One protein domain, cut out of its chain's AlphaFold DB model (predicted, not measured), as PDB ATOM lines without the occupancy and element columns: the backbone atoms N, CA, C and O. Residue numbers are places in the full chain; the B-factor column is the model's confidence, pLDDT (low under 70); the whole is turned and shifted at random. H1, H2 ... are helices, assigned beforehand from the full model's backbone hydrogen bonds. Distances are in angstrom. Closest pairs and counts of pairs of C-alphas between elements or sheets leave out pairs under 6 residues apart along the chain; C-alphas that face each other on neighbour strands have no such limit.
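This is residues 88 to 146 of the 147 residues of the protein "Pyochelin synthetase F" of human gut metagenome (UniProt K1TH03). Two longer helices, H4 and H5, are set steeply to each other and meet over the first part of H5, residues 133 to 137, while three short helices, H1, H2 and H3, make a triangle on one side of them, with H2 farthest out. The last part of H5 with the end of the printed part, residues 139 to 146, sticks out free. The printed part has 59 residues with five named helices, in the order H1, H2, H3, H4, H5, and no named strand; the class is all helix. The whole is compact, with a radius of gyration of the C-alphas of 11.9 A, and spans 31 by 31 by 17 A, only just flat.

Find C-alpha 111 at (136.238, -13.230, 48.266); from there H4, residues 111 to 124, the longest helix, runs 20.1 A to C-alpha 124 at (148.730, -28.750, 51.245). H5 is residues 133 to 144 and measures 17.2 A from first to last C-alpha; its end is C-alpha 144 at (130.169, -28.325, 40.168). Go back to C-alpha 88 at (147.550, -13.615, 39.401) for the start of H1, residues 88 to 92. H2, residues 95 to 98, and H3, residues 102 to 105, follow, each with four residues.

Start at H4, which only just touches H5, with 3 pairs of C-alphas within 8 A. H5 does this with residues 133 to 137 alone, and the closest C-alphas, those of Val 114 and Ile 137, are 7.3 A apart. The two helices run opposite ways at a steep tilt of 67 degrees. H1 only just touches H5, also with 3 pairs; look at residues 133 to 134 of H5, where the closest C-alphas, those of Ile 89 and Phe 134, are 6.6 A apart. H3 is close to H4 but not clearly touching, with the C-alphas of Leu 102 and Asp 111 closest at 6.1 A. H2 touches no helix; it is close to H3 but not clearly touching, and the C-alphas of Leu 95 and Leu 102 are closest at 7.1 A. H1 and H2 meet only through their link. H1 and H4 are apart, and so are H3 and H5. In H1, H4 and H5 every O i to N i+4 pair is within hydrogen-bond range; H2 and H3 are too short for such a pair, and each has its one O i to N i+3 pair within range.

The two C-alphas farthest apart, those of Asn 97 and Lys 146, are 36.1 A from each other. The body without residues 139 to 146 spans 29 by 22 by 17 A. The printed part has no cut. No link is long: H1 to H2, H2 to H3 and H3 to H4 are tight, and H4 to H5, with 8 residues, is short. The mean pLDDT of the printed part is 84.5; look for values under 70 at residues 140 to 146.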
ATOM      1  N   PHE A  88     148.813 -14.300  39.162       90.88
ATOM      2  CA  PHE A  88     147.550 -13.615  39.401       90.88
ATOM      3  C   PHE A  88     147.318 -13.425  40.899       90.88
ATOM      4  O   PHE A  88     146.987 -12.331  41.343       90.88
ATOM      5  N   ILE A  89     147.544 -14.481  41.690       90.50
ATOM      6  CA  ILE A  89     147.454 -14.407  43.155       90.50
ATOM      7  C   ILE A  89     148.490 -13.430  43.720       90.50
ATOM      8  O   ILE A  89     148.167 -12.681  44.643       90.50
ATOM      9  N   ASP A  90     149.705 -13.428  43.167       89.44
ATOM     10  CA  ASP A  90     150.778 -12.506  43.555       89.44
ATOM     11  C   ASP A  90     150.397 -11.034  43.322       89.44
ATOM     12  O   ASP A  90     150.732 -10.175  44.129       89.44
ATOM     13  N   GLU A  91     149.626 -10.733  42.275       88.25
ATOM     14  CA  GLU A  91     149.121  -9.380  42.019       88.25
ATOM     15  C   GLU A  91     147.934  -9.017  42.926       88.25
ATOM     16  O   GLU A  91     147.919  -7.945  43.539       88.25
ATOM     17  N   VAL A  92     146.936  -9.900  43.058       89.38
ATOM     18  CA  VAL A  92     145.693  -9.553  43.771       89.38
ATOM     19  C   VAL A  92     145.839  -9.507  45.291       89.38
ATOM     20  O   VAL A  92     145.012  -8.887  45.961       89.38
ATOM     21  N   ILE A  93     146.905 -10.089  45.856       86.19
ATOM     22  CA  ILE A  93     147.201  -9.991  47.296       86.19
ATOM     23  C   ILE A  93     147.392  -8.535  47.756       86.19
ATOM     24  O   ILE A  93     147.224  -8.237  48.936       86.19
ATOM     25  N   PHE A  94     147.706  -7.623  46.829       86.62
ATOM     26  CA  PHE A  94     147.907  -6.204  47.110       86.62
ATOM     27  C   PHE A  94     146.639  -5.348  46.979       86.62
ATOM     28  O   PHE A  94     146.685  -4.173  47.341       86.62
ATOM     29  N   LEU A  95     145.503  -5.889  46.516       90.31
ATOM     30  CA  LEU A  95     144.242  -5.132  46.412       90.31
ATOM     31  C   LEU A  95     143.814  -4.453  47.728       90.31
ATOM     32  O   LEU A  95     143.437  -3.277  47.675       90.31
ATOM     33  N   PRO A  96     143.954  -5.087  48.913       86.06
ATOM     34  CA  PRO A  96     143.608  -4.440  50.177       86.06
ATOM     35  C   PRO A  96     144.404  -3.158  50.458       86.06
ATOM     36  O   PRO A  96     143.885  -2.258  51.117       86.06
ATOM     37  N   ASN A  97     145.618  -3.011  49.908       85.12
ATOM     38  CA  ASN A  97     146.407  -1.776  50.039       85.12
ATOM     39  C   ASN A  97     145.739  -0.582  49.339       85.12
ATOM     40  O   ASN A  97     145.993   0.567  49.699       85.12
ATOM     41  N   TYR A  98     144.877  -0.856  48.361       90.75
ATOM     42  CA  TYR A  98     144.081   0.129  47.633       90.75
ATOM     43  C   TYR A  98     142.633   0.202  48.129       90.75
ATOM     44  O   TYR A  98     141.823   0.882  47.509       90.75
ATOM     45  N   GLN A  99     142.314  -0.465  49.246       91.81
ATOM     46  CA  GLN A  99     140.952  -0.587  49.780       91.81
ATOM     47  C   GLN A  99     139.983  -1.255  48.795       91.81
ATOM     48  O   GLN A  99     138.797  -0.942  48.797       91.81
ATOM     49  N   LEU A 100     140.504  -2.166  47.967       93.88
ATOM     50  CA  LEU A 100     139.728  -2.943  47.009       93.88
ATOM     51  C   LEU A 100     139.637  -4.409  47.444       93.88
ATOM     52  O   LEU A 100     140.579  -4.968  48.017       93.88
ATOM     53  N   MET A 101     138.513  -5.034  47.119       91.44
ATOM     54  CA  MET A 101     138.285  -6.474  47.202       91.44
ATOM     55  C   MET A 101     138.408  -7.123  45.819       91.44
ATOM     56  O   MET A 101     138.322  -6.458  44.785       91.44
ATOM     57  N   LEU A 102     138.601  -8.442  45.778       90.94
ATOM     58  CA  LEU A 102     138.745  -9.164  44.514       90.94
ATOM     59  C   LEU A 102     137.430  -9.169  43.719       90.94
ATOM     60  O   LEU A 102     137.451  -9.005  42.501       90.94
ATOM     61  N   SER A 103     136.295  -9.280  44.409       92.12
ATOM     62  CA  SER A 103     134.947  -9.178  43.830       92.12
ATOM     63  C   SER A 103     134.629  -7.824  43.180       92.12
ATOM     64  O   SER A 103     133.720  -7.739  42.358       92.12
ATOM     65  N   GLU A 104     135.376  -6.761  43.497       93.50
ATOM     66  CA  GLU A 104     135.212  -5.440  42.872       93.50
ATOM     67  C   GLU A 104     135.965  -5.316  41.540       93.50
ATOM     68  O   GLU A 104     135.662  -4.431  40.740       93.50
ATOM     69  N   VAL A 105     136.941  -6.194  41.289       91.12
ATOM     70  CA  VAL A 105     137.764  -6.193  40.066       91.12
ATOM     71  C   VAL A 105     137.500  -7.400  39.165       91.12
ATOM     72  O   VAL A 105     137.874  -7.376  37.992       91.12
ATOM     73  N   LEU A 106     136.848  -8.442  39.685       88.38
ATOM     74  CA  LEU A 106     136.445  -9.635  38.946       88.38
ATOM     75  C   LEU A 106     134.980  -9.972  39.209       88.38
ATOM     76  O   LEU A 106     134.568 -10.186  40.348       88.38
ATOM     77  N   GLU A 107     134.222 -10.113  38.126       86.44
ATOM     78  CA  GLU A 107     132.843 -10.587  38.184       86.44
ATOM     79  C   GLU A 107     132.770 -12.044  38.678       86.44
ATOM     80  O   GLU A 107     133.678 -12.852  38.466       86.44
ATOM     81  N   ASP A 108     131.663 -12.376  39.344       83.50
ATOM     82  CA  ASP A 108     131.327 -13.718  39.837       83.50
ATOM     83  C   ASP A 108     132.315 -14.341  40.847       83.50
ATOM     84  O   ASP A 108     132.283 -15.551  41.104       83.50
ATOM     85  N   VAL A 109     133.157 -13.537  41.500       85.75
ATOM     86  CA  VAL A 109     134.076 -13.995  42.553       85.75
ATOM     87  C   VAL A 109     133.486 -13.805  43.953       85.75
ATOM     88  O   VAL A 109     132.886 -12.785  44.267       85.75
ATOM     89  N   ASP A 110     133.669 -14.817  44.805       87.69
ATOM     90  CA  ASP A 110     133.359 -14.771  46.237       87.69
ATOM     91  C   ASP A 110     134.682 -14.695  47.011       87.69
ATOM     92  O   ASP A 110     135.438 -15.673  47.053       87.69
ATOM     93  N   ASP A 111     134.971 -13.524  47.585       87.81
ATOM     94  CA  ASP A 111     136.238 -13.230  48.266       87.81
ATOM     95  C   ASP A 111     136.544 -14.242  49.381       87.81
ATOM     96  O   ASP A 111     137.675 -14.716  49.512       87.81
ATOM     97  N   PHE A 112     135.529 -14.628  50.160       87.69
ATOM     98  CA  PHE A 112     135.703 -15.545  51.284       87.69
ATOM     99  C   PHE A 112     136.082 -16.946  50.805       87.69
ATOM    100  O   PHE A 112     137.002 -17.551  51.357       87.69
ATOM    101  N   LYS A 113     135.429 -17.443  49.748       85.81
ATOM    102  CA  LYS A 113     135.755 -18.757  49.168       85.81
ATOM    103  C   LYS A 113     137.148 -18.789  48.554       85.81
ATOM    104  O   LYS A 113     137.853 -19.788  48.691       85.81
ATOM    105  N   VAL A 114     137.561 -17.707  47.892       87.31
ATOM    106  CA  VAL A 114     138.921 -17.603  47.343       87.31
ATOM    107  C   VAL A 114     139.951 -17.657  48.471       87.31
ATOM    108  O   VAL A 114     140.907 -18.430  48.388       87.31
ATOM    109  N   MET A 115     139.737 -16.907  49.554       87.00
ATOM    110  CA  MET A 115     140.647 -16.907  50.705       87.00
ATOM    111  C   MET A 115     140.701 -18.261  51.423       87.00
ATOM    112  O   MET A 115     141.784 -18.709  51.819       87.00
ATOM    113  N   GLU A 116     139.565 -18.946  51.561       88.56
ATOM    114  CA  GLU A 116     139.505 -20.305  52.107       88.56
ATOM    115  C   GLU A 116     140.311 -21.283  51.240       88.56
ATOM    116  O   GLU A 116     141.167 -22.011  51.751       88.56
ATOM    117  N   PHE A 117     140.125 -21.242  49.919       88.62
ATOM    118  CA  PHE A 117     140.865 -22.102  49.001       88.62
ATOM    119  C   PHE A 117     142.371 -21.827  49.028       88.62
ATOM    120  O   PHE A 117     143.163 -22.765  49.117       88.62
ATOM    121  N   ILE A 118     142.788 -20.556  48.994       88.75
ATOM    122  CA  ILE A 118     144.206 -20.176  49.093       88.75
ATOM    123  C   ILE A 118     144.810 -20.722  50.391       88.75
ATOM    124  O   ILE A 118     145.921 -21.261  50.385       88.75
ATOM    125  N   THR A 119     144.071 -20.636  51.498       89.19
ATOM    126  CA  THR A 119     144.496 -21.179  52.793       89.19
ATOM    127  C   THR A 119     144.703 -22.693  52.725       89.19
ATOM    128  O   THR A 119     145.725 -23.200  53.194       89.19
ATOM    129  N   GLU A 120     143.783 -23.427  52.102       90.50
ATOM    130  CA  GLU A 120     143.902 -24.876  51.917       90.50
ATOM    131  C   GLU A 120     145.057 -25.264  50.985       90.50
ATOM    132  O   GLU A 120     145.814 -26.191  51.288       90.50
ATOM    133  N   VAL A 121     145.262 -24.529  49.891       91.50
ATOM    134  CA  VAL A 121     146.404 -24.726  48.987       91.50
ATOM    135  C   VAL A 121     147.714 -24.532  49.733       91.50
ATOM    136  O   VAL A 121     148.587 -25.398  49.642       91.50
ATOM    137  N   ARG A 122     147.843 -23.461  50.522       90.25
ATOM    138  CA  ARG A 122     149.042 -23.227  51.335       90.25
ATOM    139  C   ARG A 122     149.282 -24.376  52.309       90.25
ATOM    140  O   ARG A 122     150.401 -24.875  52.379       90.25
ATOM    141  N   LYS A 123     148.254 -24.850  53.021       90.81
ATOM    142  CA  LYS A 123     148.394 -25.998  53.938       90.81
ATOM    143  C   LYS A 123     148.898 -27.254  53.220       90.81
ATOM    144  O   LYS A 123     149.777 -27.933  53.742       90.81
ATOM    145  N   ARG A 124     148.370 -27.551  52.028       92.50
ATOM    146  CA  ARG A 124     148.730 -28.750  51.245       92.50
ATOM    147  C   ARG A 124     150.113 -28.672  50.598       92.50
ATOM    148  O   ARG A 124     150.697 -29.712  50.323       92.50
ATOM    149  N   ASN A 125     150.629 -27.467  50.365       91.06
ATOM    150  CA  ASN A 125     151.876 -27.235  49.635       91.06
ATOM    151  C   ASN A 125     152.977 -26.619  50.518       91.06
ATOM    152  O   ASN A 125     153.813 -25.861  50.025       91.06
ATOM    153  N   ASN A 126     152.996 -26.919  51.822       89.19
ATOM    154  CA  ASN A 126     154.006 -26.427  52.774       89.19
ATOM    155  C   ASN A 126     154.168 -24.891  52.749       89.19
ATOM    156  O   ASN A 126     155.277 -24.361  52.753       89.19
ATOM    157  N   GLY A 127     153.048 -24.176  52.689       88.81
ATOM    158  CA  GLY A 127     152.976 -22.720  52.605       88.81
ATOM    159  C   GLY A 127     153.032 -22.164  51.183       88.81
ATOM    160  O   GLY A 127     152.672 -21.008  50.997       88.81
ATOM    161  N   ASN A 128     153.435 -22.945  50.177       91.31
ATOM    162  CA  ASN A 128     153.565 -22.461  48.801       91.31
ATOM    163  C   ASN A 128     152.205 -22.342  48.093       91.31
ATOM    164  O   ASN A 128     151.253 -23.057  48.409       91.31
ATOM    165  N   ILE A 129     152.136 -21.462  47.096       92.75
ATOM    166  CA  ILE A 129     151.023 -21.340  46.152       92.75
ATOM    167  C   ILE A 129     151.566 -21.680  44.757       92.75
ATOM    168  O   ILE A 129     152.290 -20.861  44.190       92.75
ATOM    169  N   PRO A 130     151.263 -22.867  44.203       93.81
ATOM    170  CA  PRO A 130     151.735 -23.270  42.878       93.81
ATOM    171  C   PRO A 130     151.129 -22.438  41.745       93.81
ATOM    172  O   PRO A 130     150.057 -21.853  41.897       93.81
ATOM    173  N   GLN A 131     151.760 -22.454  40.574       94.44
ATOM    174  CA  GLN A 131     151.225 -21.809  39.371       94.44
ATOM    175  C   GLN A 131     149.831 -22.352  38.988       94.44
ATOM    176  O   GLN A 131     149.544 -23.540  39.155       94.44
ATOM    177  N   ASN A 132     148.979 -21.498  38.410       90.62
ATOM    178  CA  ASN A 132     147.603 -21.804  37.979       90.62
ATOM    179  C   ASN A 132     146.629 -22.169  39.116       90.62
ATOM    180  O   ASN A 132     145.543 -22.695  38.850       90.62
ATOM    181  N   THR A 133     146.983 -21.891  40.372       91.62
ATOM    182  CA  THR A 133     146.098 -22.053  41.529       91.62
ATOM    183  C   THR A 133     144.787 -21.295  41.334       91.62
ATOM    184  O   THR A 133     143.727 -21.897  41.496       91.62
ATOM    185  N   PHE A 134     144.825 -20.022  40.927       88.38
ATOM    186  CA  PHE A 134     143.604 -19.224  40.759       88.38
ATOM    187  C   PHE A 134     142.692 -19.788  39.664       88.38
ATOM    188  O   PHE A 134     141.484 -19.930  39.845       88.38
ATOM    189  N   PHE A 135     143.273 -20.208  38.539       84.88
ATOM    190  CA  PHE A 135     142.515 -20.832  37.455       84.88
ATOM    191  C   PHE A 135     141.858 -22.156  37.878       84.88
ATOM    192  O   PHE A 135     140.769 -22.496  37.411       84.88
ATOM    193  N   ASN A 136     142.496 -22.912  38.776       83.25
ATOM    194  CA  ASN A 136     141.918 -24.138  39.320       83.25
ATOM    195  C   ASN A 136     140.713 -23.852  40.230       83.25
ATOM    196  O   ASN A 136     139.722 -24.571  40.113       83.25
ATOM    197  N   ILE A 137     140.742 -22.768  41.023       77.38
ATOM    198  CA  ILE A 137     139.570 -22.285  41.787       77.38
ATOM    199  C   ILE A 137     138.395 -22.053  40.844       77.38
ATOM    200  O   ILE A 137     137.287 -22.541  41.071       77.38
ATOM    201  N   TYR A 138     138.657 -21.320  39.760       73.06
ATOM    202  CA  TYR A 138     137.634 -20.979  38.783       73.06
ATOM    203  C   TYR A 138     137.064 -22.252  38.139       73.06
ATOM    204  O   TYR A 138     135.853 -22.454  38.138       73.06
ATOM    205  N   ARG A 139     137.912 -23.184  37.678       72.12
ATOM    206  CA  ARG A 139     137.462 -24.444  37.051       72.12
ATOM    207  C   ARG A 139     136.647 -25.357  37.965       72.12
ATOM    208  O   ARG A 139     135.652 -25.905  37.490       72.12
ATOM    209  N   GLU A 140     137.051 -25.551  39.220       67.12
ATOM    210  CA  GLU A 140     136.310 -26.409  40.158       67.12
ATOM    211  C   GLU A 140     134.878 -25.894  40.375       67.12
ATOM    212  O   GLU A 140     133.942 -26.687  40.489       67.12
ATOM    213  N   ARG A 141     134.672 -24.573  40.322       62.56
ATOM    214  CA  ARG A 141     133.341 -23.962  40.398       62.56
ATOM    215  C   ARG A 141     132.463 -24.292  39.183       62.56
ATOM    216  O   ARG A 141     131.352 -24.785  39.359       62.56
ATOM    217  N   TYR A 142     132.973 -24.135  37.957       53.78
ATOM    218  CA  TYR A 142     132.203 -24.433  36.731       53.78
ATOM    219  C   TYR A 142     131.926 -25.924  36.500       53.78
ATOM    220  O   TYR A 142     131.025 -26.268  35.732       53.78
ATOM    221  N   GLN A 143     132.704 -26.822  37.110       50.34
ATOM    222  CA  GLN A 143     132.430 -28.259  37.042       50.34
ATOM    223  C   GLN A 143     131.320 -28.686  38.011       50.34
ATOM    224  O   GLN A 143     130.538 -29.567  37.662       50.34
ATOM    225  N   ASN A 144     131.201 -28.030  39.169       53.62
ATOM    226  CA  ASN A 144     130.169 -28.325  40.168       53.62
ATOM    227  C   ASN A 144     128.802 -27.688  39.853       53.62
ATOM    228  O   ASN A 144     127.787 -28.200  40.304       53.62
ATOM    229  N   GLU A 145     128.746 -26.619  39.052       51.97
ATOM    230  CA  GLU A 145     127.482 -25.996  38.605       51.97
ATOM    231  C   GLU A 145     126.814 -26.722  37.411       51.97
ATOM    232  O   GLU A 145     125.716 -26.356  36.995       51.97
ATOM    233  N   LYS A 146     127.460 -27.752  36.838       45.66
ATOM    234  CA  LYS A 146     126.933 -28.571  35.723       45.66
ATOM    235  C   LYS A 146     126.424 -29.963  36.136       45.66
ATOM    236  O   LYS A 146     126.142 -30.774  35.250       45.66
TER     237      LYS A 146